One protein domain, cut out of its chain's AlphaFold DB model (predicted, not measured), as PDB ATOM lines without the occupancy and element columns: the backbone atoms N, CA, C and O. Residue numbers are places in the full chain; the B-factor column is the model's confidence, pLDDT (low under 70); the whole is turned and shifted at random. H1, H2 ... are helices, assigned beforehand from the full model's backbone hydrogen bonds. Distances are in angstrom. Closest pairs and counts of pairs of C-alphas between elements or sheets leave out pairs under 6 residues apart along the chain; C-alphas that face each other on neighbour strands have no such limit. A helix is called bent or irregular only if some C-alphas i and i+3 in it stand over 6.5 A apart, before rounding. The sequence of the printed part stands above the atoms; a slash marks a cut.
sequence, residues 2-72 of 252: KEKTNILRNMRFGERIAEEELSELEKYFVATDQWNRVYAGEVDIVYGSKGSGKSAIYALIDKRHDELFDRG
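Overview. This is residues 2 to 72 of the 252 residues of an uncharacterized protein of Rhodospira trueperi (UniProt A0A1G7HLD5). A loose little body of short helices has H4 in its middle, with H2 and H3 near two different sides of H4 and a wide loop, residues 41 to 53, leading from H3 round to the beginning of H4. From this body residues 2 to 12, with H1 among them, stick out as a free arm at one end, and H5 follows H4 at the other end. The printed part has 71 residues with five named helices, H1, H2, H3, H4 and H5 along the chain, and no named strand; the class is all helix. The whole is loose, with a radius of gyration of the C-alphas of 15.4 A, and elongated, spanning 53 by 29 by 20 A, the arm adding to the length.

Along the chain. The longest helix is H4, residues 54 to 63, which runs 14.3 A from C-alpha 54 at (43.805, 17.830, 43.251) to C-alpha 63. H3 is residues 33 to 40, 10.5 A long, and H2 is residues 22 to 28, 10.9 A long. H2 is only just irregular: C-alphas 23 and 26 are 6.9 A apart. H5, residues 65 to 70, is 8.7 A long and ends at C-alpha 70, (67.294, 19.018, 47.746). H1, residues 2 to 10, is 12.4 A long and begins at C-alpha 2, (38.992, 45.558, 16.415).

Arrangement. H4 and H2 only just touch, with 3 pairs of C-alphas within 8 A; the closest are those of Leu 22 and Ala 59, 6.9 A apart. The lines of H2 and H4 are about perpendicular, at 80 degrees, though the line of H2 is a rough one. H3 and H4 are close but not clearly touching, their closest C-alphas being those of Trp 35 and Ile 57, 6.5 A apart. H3 and H4 run the same way at a shallow tilt of 34 degrees, only just short of steep. H4 and H5 meet only through their link. H2 and H3 are apart, and H1 is apart from the other four helices. Every O i to N i+4 pair is within hydrogen-bond range in H1, H3, H4 and H5; in H2 0 of 3 are, while 2 of its 4 O i to N i+3 pairs are within range.

Size, cuts and confidence. The C-alphas of Lys 2 and Gly 72, the two farthest apart, are 53.6 A from each other. Without residues 2 to 12, which stand free, the body of 60 residues spans 34 by 24 by 16 A. The printed part has no cut. The links H1 to H2, 11 residues, and H3 to H4, 13 residues, are long; those from H2 to H3 and from H4 to H5 are tight. The mean pLDDT of the printed part is 73.0, and 27 residues are under 70: residues 2 to 5, 8 to 28, 48 and 51.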
ATOM      1  N   LYS A   2      38.491  46.856  16.934       55.47
ATOM      2  CA  LYS A   2      38.992  45.558  16.415       55.47
ATOM      3  C   LYS A   2      40.230  44.992  17.133       55.47
ATOM      4  O   LYS A   2      40.375  43.784  17.237       55.47
ATOM      5  N   GLU A   3      41.088  45.861  17.653       67.38
ATOM      6  CA  GLU A   3      42.348  45.486  18.304       67.38
ATOM      7  C   GLU A   3      42.136  44.787  19.658       67.38
ATOM      8  O   GLU A   3      42.672  43.709  19.886       67.38
ATOM      9  N   LYS A   4      41.239  45.315  20.506       63.66
ATOM     10  CA  LYS A   4      40.866  44.677  21.784       63.66
ATOM     11  C   LYS A   4      40.195  43.317  21.571       63.66
ATOM     12  O   LYS A   4      40.451  42.382  22.318       63.66
ATOM     13  N   THR A   5      39.372  43.188  20.529       69.62
ATOM     14  CA  THR A   5      38.716  41.919  20.180       69.62
ATOM     15  C   THR A   5      39.715  40.873  19.675       69.62
ATOM     16  O   THR A   5      39.543  39.693  19.958       69.62
ATOM     17  N   ASN A   6      40.771  41.289  18.966       70.88
ATOM     18  CA  ASN A   6      41.846  40.391  18.534       70.88
ATOM     19  C   ASN A   6      42.721  39.927  19.705       70.88
ATOM     20  O   ASN A   6      43.066  38.754  19.771       70.88
ATOM     21  N   ILE A   7      43.025  40.816  20.655       72.12
ATOM     22  CA  ILE A   7      43.767  40.468  21.876       72.12
ATOM     23  C   ILE A   7      42.995  39.423  22.692       72.12
ATOM     24  O   ILE A   7      43.561  38.405  23.072       72.12
ATOM     25  N   LEU A   8      41.686  39.620  22.885       69.06
ATOM     26  CA  LEU A   8      40.836  38.673  23.616       69.06
ATOM     27  C   LEU A   8      40.658  37.329  22.891       69.06
ATOM     28  O   LEU A   8      40.512  36.307  23.549       69.06
ATOM     29  N   ARG A   9      40.682  37.307  21.552       62.34
ATOM     30  CA  ARG A   9      40.629  36.059  20.765       62.34
ATOM     31  C   ARG A   9      41.938  35.275  20.774       62.34
ATOM     32  O   ARG A   9      41.901  34.062  20.606       62.34
ATOM     33  N   ASN A  10      43.062  35.961  20.957       68.56
ATOM     34  CA  ASN A  10      44.384  35.343  21.026       68.56
ATOM     35  C   ASN A  10      44.803  35.001  22.466       68.56
ATOM     36  O   ASN A  10      45.827  34.350  22.657       68.56
ATOM     37  N   MET A  11      44.031  35.421  23.476       59.91
ATOM     38  CA  MET A  11      44.219  34.991  24.860       59.91
ATOM     39  C   MET A  11      43.809  33.524  25.001       59.91
ATOM     40  O   MET A  11      42.631  33.180  24.907       59.91
ATOM     41  N   ARG A  12      44.796  32.658  25.244       55.97
ATOM     42  CA  ARG A  12      44.571  31.292  25.722       55.97
ATOM     43  C   ARG A  12      44.459  31.326  27.244       55.97
ATOM     44  O   ARG A  12      45.382  31.774  27.913       55.97
ATOM     45  N   PHE A  13      43.320  30.877  27.765       57.62
ATOM     46  CA  PHE A  13      43.021  30.826  29.205       57.62
ATOM     47  C   PHE A  13      43.391  29.491  29.857       57.62
ATOM     48  O   PHE A  13      43.028  29.253  31.006       57.62
ATOM     49  N   GLY A  14      44.078  28.631  29.117       55.75
ATOM     50  CA  GLY A  14      44.345  27.266  29.523       55.75
ATOM     51  C   GLY A  14      43.468  26.243  28.796       55.75
ATOM     52  O   GLY A  14      42.454  26.595  28.184       55.75
ATOM     53  N   GLU A  15      43.840  24.976  28.894       57.72
ATOM     54  CA  GLU A  15      43.063  23.811  28.497       57.72
ATOM     55  C   GLU A  15      42.221  23.333  29.685       57.72
ATOM     56  O   GLU A  15      42.545  23.514  30.860       57.72
ATOM     57  N   ARG A  16      41.080  22.703  29.397       47.31
ATOM     58  CA  ARG A  16      40.134  22.272  30.443       47.31
ATOM     59  C   ARG A  16      40.660  21.089  31.273       47.31
ATOM     60  O   ARG A  16      40.073  20.759  32.305       47.31
ATOM     61  N   ILE A  17      41.728  20.440  30.810       53.41
ATOM     62  CA  ILE A  17      42.321  19.235  31.385       53.41
ATOM     63  C   ILE A  17      43.741  19.576  31.852       53.41
ATOM     64  O   ILE A  17      44.621  19.828  31.040       53.41
ATOM     65  N   ALA A  18      43.975  19.540  33.167       51.84
ATOM     66  CA  ALA A  18      45.282  19.857  33.760       51.84
ATOM     67  C   ALA A  18      46.421  18.936  33.266       51.84
ATOM     68  O   ALA A  18      47.579  19.343  33.249       51.84
ATOM     69  N   GLU A  19      46.090  17.713  32.840       52.34
ATOM     70  CA  GLU A  19      47.032  16.740  32.268       52.34
ATOM     71  C   GLU A  19      47.547  17.169  30.878       52.34
ATOM     72  O   GLU A  19      48.670  16.842  30.512       52.34
ATOM     73  N   GLU A  20      46.777  17.950  30.116       51.00
ATOM     74  CA  GLU A  20      47.176  18.442  28.786       51.00
ATOM     75  C   GLU A  20      48.005  19.739  28.861       51.00
ATOM     76  O   GLU A  20      48.591  20.163  27.868       51.00
ATOM     77  N   GLU A  21      48.108  20.344  30.052       57.72
ATOM     78  CA  GLU A  21      48.775  21.631  30.283       57.72
ATOM     79  C   GLU A  21      49.848  21.622  31.370       57.72
ATOM     80  O   GLU A  21      50.344  22.676  31.771       57.72
ATOM     81  N   LEU A  22      50.273  20.434  31.800       58.81
ATOM     82  CA  LEU A  22      51.327  20.221  32.792       58.81
ATOM     83  C   LEU A  22      52.517  21.190  32.622       58.81
ATOM     84  O   LEU A  22      52.999  21.740  33.612       58.81
ATOM     85  N   SER A  23      52.993  21.438  31.394       57.19
ATOM     86  CA  SER A  23      54.127  22.334  31.092       57.19
ATOM     87  C   SER A  23      53.873  23.825  31.341       57.19
ATOM     88  O   SER A  23      54.801  24.530  31.721       57.19
ATOM     89  N   GLU A  24      52.646  24.306  31.144       61.19
ATOM     90  CA  GLU A  24      52.275  25.722  31.295       61.19
ATOM     91  C   GLU A  24      51.612  26.013  32.647       61.19
ATOM     92  O   GLU A  24      51.578  27.166  33.079       61.19
ATOM     93  N   LEU A  25      51.140  24.969  33.339       62.06
ATOM     94  CA  LEU A  25      50.448  25.059  34.622       62.06
ATOM     95  C   LEU A  25      51.260  25.839  35.662       62.06
ATOM     96  O   LEU A  25      50.708  26.681  36.356       62.06
ATOM     97  N   GLU A  26      52.573  25.622  35.726       61.44
ATOM     98  CA  GLU A  26      53.452  26.320  36.669       61.44
ATOM     99  C   GLU A  26      53.498  27.839  36.442       61.44
ATOM    100  O   GLU A  26      53.592  28.603  37.401       61.44
ATOM    101  N   LYS A  27      53.366  28.304  35.192       61.19
ATOM    102  CA  LYS A  27      53.482  29.734  34.857       61.19
ATOM    103  C   LYS A  27      52.304  30.562  35.359       61.19
ATOM    104  O   LYS A  27      52.439  31.773  35.528       61.19
ATOM    105  N   TYR A  28      51.159  29.923  35.587       65.69
ATOM    106  CA  TYR A  28      49.933  30.581  36.040       65.69
ATOM    107  C   TYR A  28      49.382  29.976  37.334       65.69
ATOM    108  O   TYR A  28      48.303  30.369  37.783       65.69
ATOM    109  N   PHE A  29      50.103  29.031  37.945       71.06
ATOM    110  CA  PHE A  29      49.684  28.420  39.195       71.06
ATOM    111  C   PHE A  29      49.733  29.450  40.320       71.06
ATOM    112  O   PHE A  29      50.772  30.032  40.629       71.06
ATOM    113  N   VAL A  30      48.587  29.648  40.963       71.44
ATOM    114  CA  VAL A  30      48.496  30.448  42.177       71.44
ATOM    115  C   VAL A  30      48.607  29.496  43.357       71.44
ATOM    116  O   VAL A  30      47.721  28.667  43.564       71.44
ATOM    117  N   ALA A  31      49.690  29.626  44.124       73.94
ATOM    118  CA  ALA A  31      49.897  28.856  45.342       73.94
ATOM    119  C   ALA A  31      48.717  29.063  46.303       73.94
ATOM    120  O   ALA A  31      48.454  30.172  46.770       73.94
ATOM    121  N   THR A  32      47.986  27.983  46.567       80.00
ATOM    122  CA  THR A  32      46.880  27.960  47.527       80.00
ATOM    123  C   THR A  32      47.383  27.544  48.909       80.00
ATOM    124  O   THR A  32      48.458  26.963  49.043       80.00
ATOM    125  N   ASP A  33      46.588  27.793  49.952       81.31
ATOM    126  CA  ASP A  33      46.876  27.286  51.303       81.31
ATOM    127  C   ASP A  33      47.052  25.757  51.311       81.31
ATOM    128  O   ASP A  33      48.023  25.236  51.850       81.31
ATOM    129  N   GLN A  34      46.174  25.040  50.602       80.62
ATOM    130  CA  GLN A  34      46.265  23.586  50.444       80.62
ATOM    131  C   GLN A  34      47.590  23.154  49.808       80.62
ATOM    132  O   GLN A  34      48.206  22.205  50.278       80.62
ATOM    133  N   TRP A  35      48.045  23.858  48.769       83.50
ATOM    134  CA  TRP A  35      49.346  23.599  48.156       83.50
ATOM    135  C   TRP A  35      50.493  23.789  49.148       83.50
ATOM    136  O   TRP A  35      51.335  22.906  49.268       83.50
ATOM    137  N   ASN A  36      50.508  24.908  49.877       85.12
ATOM    138  CA  ASN A  36      51.582  25.205  50.823       85.12
ATOM    139  C   ASN A  36      51.671  24.142  51.921       85.12
ATOM    140  O   ASN A  36      52.765  23.675  52.219       85.12
ATOM    141  N   ARG A  37      50.527  23.715  52.462       84.50
ATOM    142  CA  ARG A  37      50.459  22.687  53.507       84.50
ATOM    143  C   ARG A  37      50.944  21.324  53.015       84.50
ATOM    144  O   ARG A  37      51.709  20.664  53.708       84.50
ATOM    145  N   VAL A  38      50.564  20.924  51.799       85.38
ATOM    146  CA  VAL A  38      51.051  19.672  51.194       85.38
ATOM    147  C   VAL A  38      52.549  19.757  50.896       85.38
ATOM    148  O   VAL A  38      53.301  18.869  51.267       85.38
ATOM    149  N   TYR A  39      53.016  20.851  50.292       84.81
ATOM    150  CA  TYR A  39      54.432  21.045  49.959       84.81
ATOM    151  C   TYR A  39      55.333  21.181  51.204       84.81
ATOM    152  O   TYR A  39      56.523  20.847  51.165       84.81
ATOM    153  N   ALA A  40      54.779  21.647  52.325       84.88
ATOM    154  CA  ALA A  40      55.434  21.661  53.630       84.88
ATOM    155  C   ALA A  40      55.455  20.281  54.318       84.88
ATOM    156  O   ALA A  40      56.234  20.101  55.248       84.88
ATOM    157  N   GLY A  41      54.660  19.311  53.850       82.25
ATOM    158  CA  GLY A  41      54.508  18.002  54.492       82.25
ATOM    159  C   GLY A  41      53.581  18.015  55.713       82.25
ATOM    160  O   GLY A  41      53.681  17.144  56.564       82.25
ATOM    161  N   GLU A  42      52.696  19.009  55.833       81.75
ATOM    162  CA  GLU A  42      51.742  19.124  56.950       81.75
ATOM    163  C   GLU A  42      50.457  18.310  56.733       81.75
ATOM    164  O   GLU A  42      49.640  18.175  57.645       81.75
ATOM    165  N   VAL A  43      50.209  17.865  55.497       81.94
ATOM    166  CA  VAL A  43      48.982  17.169  55.102       81.94
ATOM    167  C   VAL A  43      49.309  16.056  54.115       81.94
ATOM    168  O   VAL A  43      49.797  16.331  53.021       81.94
ATOM    169  N   ASP A  44      48.917  14.833  54.469       76.06
ATOM    170  CA  ASP A  44      49.121  13.639  53.639       76.06
ATOM    171  C   ASP A  44      47.932  13.346  52.707       76.06
ATOM    172  O   ASP A  44      48.091  12.757  51.639       76.06
ATOM    173  N   ILE A  45      46.717  13.769  53.092       76.19
ATOM    174  CA  ILE A  45      45.477  13.465  52.362       76.19
ATOM    175  C   ILE A  45      44.762  14.748  51.942       76.19
ATOM    176  O   ILE A  45      44.357  15.569  52.767       76.19
ATOM    177  N   VAL A  46      44.530  14.891  50.634       75.81
ATOM    178  CA  VAL A  46      43.854  16.054  50.046       75.81
ATOM    179  C   VAL A  46      42.472  15.671  49.517       75.81
ATOM    180  O   VAL A  46      42.327  15.124  48.422       75.81
ATOM    181  N   TYR A  47      41.427  16.029  50.266       74.38
ATOM    182  CA  TYR A  47      40.036  15.883  49.829       74.38
ATOM    183  C   TYR A  47      39.564  17.089  49.009       74.38
ATOM    184  O   TYR A  47      39.933  18.236  49.261       74.38
ATOM    185  N   GLY A  48      38.684  16.855  48.034       69.81
ATOM    186  CA  GLY A  48      38.046  17.943  47.295       69.81
ATOM    187  C   GLY A  48      37.012  17.459  46.287       69.81
ATOM    188  O   GLY A  48      37.029  16.300  45.874       69.81
ATOM    189  N   SER A  49      36.146  18.353  45.824       72.06
ATOM    190  CA  SER A  49      35.150  18.056  44.789       72.06
ATOM    191  C   SER A  49      35.784  17.821  43.406       72.06
ATOM    192  O   SER A  49      36.970  18.077  43.168       72.06
ATOM    193  N   LYS A  50      35.007  17.295  42.450       72.25
ATOM    194  CA  LYS A  50      35.463  17.157  41.057       72.25
ATOM    195  C   LYS A  50      35.815  18.541  40.494       72.25
ATOM    196  O   LYS A  50      34.994  19.448  40.547       72.25
ATOM    197  N   GLY A  51      37.026  18.687  39.952       69.00
ATOM    198  CA  GLY A  51      37.527  19.967  39.434       69.00
ATOM    199  C   GLY A  51      38.201  20.874  40.473       69.00
ATOM    200  O   GLY A  51      38.590  21.979  40.125       69.00
ATOM    201  N   SER A  52      38.402  20.419  41.716       71.12
ATOM    202  CA  SER A  52      39.052  21.208  42.779       71.12
ATOM    203  C   SER A  52      40.578  21.358  42.648       71.12
ATOM    204  O   SER A  52      41.217  21.813  43.588       71.12
ATOM    205  N   GLY A  53      41.190  20.908  41.548       72.44
ATOM    206  CA  GLY A  53      42.640  21.025  41.340       72.44
ATOM    207  C   GLY A  53      43.526  19.992  42.058       72.44
ATOM    208  O   GLY A  53      44.737  20.160  42.068       72.44
ATOM    209  N   LYS A  54      42.987  18.894  42.610       78.75
ATOM    210  CA  LYS A  54      43.805  17.830  43.251       78.75
ATOM    211  C   LYS A  54      44.874  17.249  42.322       78.75
ATOM    212  O   LYS A  54      46.040  17.186  42.688       78.75
ATOM    213  N   SER A  55      44.488  16.903  41.093       75.62
ATOM    214  CA  SER A  55      45.435  16.375  40.105       75.62
ATOM    215  C   SER A  55      46.450  17.434  39.651       75.62
ATOM    216  O   SER A  55      47.540  17.077  39.228       75.62
ATOM    217  N   ALA A  56      46.137  18.731  39.793       77.12
ATOM    218  CA  ALA A  56      47.101  19.811  39.583       77.12
ATOM    219  C   ALA A  56      48.131  19.884  40.724       77.12
ATOM    220  O   ALA A  56      49.312  20.039  40.445       77.12
ATOM    221  N   ILE A  57      47.718  19.701  41.986       81.69
ATOM    222  CA  ILE A  57      48.650  19.581  43.124       81.69
ATOM    223  C   ILE A  57      49.579  18.380  42.917       81.69
ATOM    224  O   ILE A  57      50.792  18.546  42.979       81.69
ATOM    225  N   TYR A  58      49.025  17.208  42.592       81.75
ATOM    226  CA  TYR A  58      49.805  16.001  42.288       81.75
ATOM    227  C   TYR A  58      50.860  16.265  41.202       81.75
ATOM    228  O   TYR A  58      52.049  16.030  41.402       81.75
ATOM    229  N   ALA A  59      50.421  16.820  40.069       81.19
ATOM    230  CA  ALA A  59      51.268  17.175  38.935       81.19
ATOM    231  C   ALA A  59      52.401  18.149  39.300       81.19
ATOM    232  O   ALA A  59      53.505  18.045  38.769       81.19
ATOM    233  N   LEU A  60      52.131  19.111  40.185       83.69
ATOM    234  CA  LEU A  60      53.119  20.098  40.615       83.69
ATOM    235  C   LEU A  60      54.145  19.515  41.591       83.69
ATOM    236  O   LEU A  60      55.308  19.900  41.514       83.69
ATOM    237  N   ILE A  61      53.752  18.588  42.471       86.12
ATOM    238  CA  ILE A  61      54.699  17.881  43.354       86.12
ATOM    239  C   ILE A  61      55.647  17.021  42.518       86.12
ATOM    240  O   ILE A  61      56.857  17.109  42.695       86.12
ATOM    241  N   ASP A  62      55.106  16.248  41.572       84.62
ATOM    242  CA  ASP A  62      55.897  15.408  40.664       84.62
ATOM    243  C   ASP A  62      56.886  16.256  39.838       84.62
ATOM    244  O   ASP A  62      58.062  15.926  39.710       84.62
ATOM    245  N   LYS A  63      56.459  17.436  39.376       83.88
ATOM    246  CA  LYS A  63      57.340  18.389  38.684       83.88
ATOM    247  C   LYS A  63      58.419  19.004  39.567       83.88
ATOM    248  O   LYS A  63      59.522  19.224  39.082       83.88
ATOM    249  N   ARG A  64      58.123  19.273  40.840       86.06
ATOM    250  CA  ARG A  64      59.068  19.846  41.814       86.06
ATOM    251  C   ARG A  64      59.850  18.789  42.590       86.06
ATOM    252  O   ARG A  64      60.402  19.094  43.643       86.06
ATOM    253  N   HIS A  65      59.913  17.561  42.077       86.38
ATOM    254  CA  HIS A  65      60.655  16.479  42.715       86.38
ATOM    255  C   HIS A  65      62.135  16.826  42.949       86.38
ATOM    256  O   HIS A  65      62.662  16.438  43.982       86.38
ATOM    257  N   ASP A  66      62.774  17.605  42.067       87.19
ATOM    258  CA  ASP A  66      64.161  18.063  42.248       87.19
ATOM    259  C   ASP A  66      64.310  18.987  43.473       87.19
ATOM    260  O   ASP A  66      65.172  18.775  44.321       87.19
ATOM    261  N   GLU A  67      63.419  19.976  43.633       89.75
ATOM    262  CA  GLU A  67      63.422  20.871  44.807       89.75
ATOM    263  C   GLU A  67      63.141  20.108  46.110       89.75
ATOM    264  O   GLU A  67      63.646  20.449  47.181       89.75
ATOM    265  N   LEU A  68      62.288  19.087  46.029       89.56
ATOM    266  CA  LEU A  68      61.979  18.206  47.150       89.56
ATOM    267  C   LEU A  68      63.173  17.305  47.472       89.56
ATOM    268  O   LEU A  68      63.502  17.141  48.647       89.56
ATOM    269  N   PHE A  69      63.889  16.820  46.460       89.94
ATOM    270  CA  PHE A  69      65.105  16.036  46.632       89.94
ATOM    271  C   PHE A  69      66.192  16.830  47.367       89.94
ATOM    272  O   PHE A  69      66.791  16.306  48.306       89.94
ATOM    273  N   ASP A  70      66.370  18.114  47.039       89.56
ATOM    274  CA  ASP A  70      67.294  19.018  47.746       89.56
ATOM    275  C   ASP A  70      66.941  19.197  49.237       89.56
ATOM    276  O   ASP A  70      67.805  19.496  50.065       89.56
ATOM    277  N   ARG A  71      65.672  18.979  49.605       90.75
ATOM    278  CA  ARG A  71      65.178  18.982  50.995       90.75
ATOM    279  C   ARG A  71      65.274  17.610  51.673       90.75
ATOM    280  O   ARG A  71      64.809  17.472  52.801       90.75
ATOM    281  N   GLY A  72      65.839  16.605  51.004       89.75
ATOM    282  CA  GLY A  72      65.876  15.224  51.484       89.75
ATOM    283  C   GLY A  72      64.552  14.477  51.299       89.75
ATOM    284  O   GLY A  72      64.312  13.488  51.979       89.75
TER     285      GLY A  72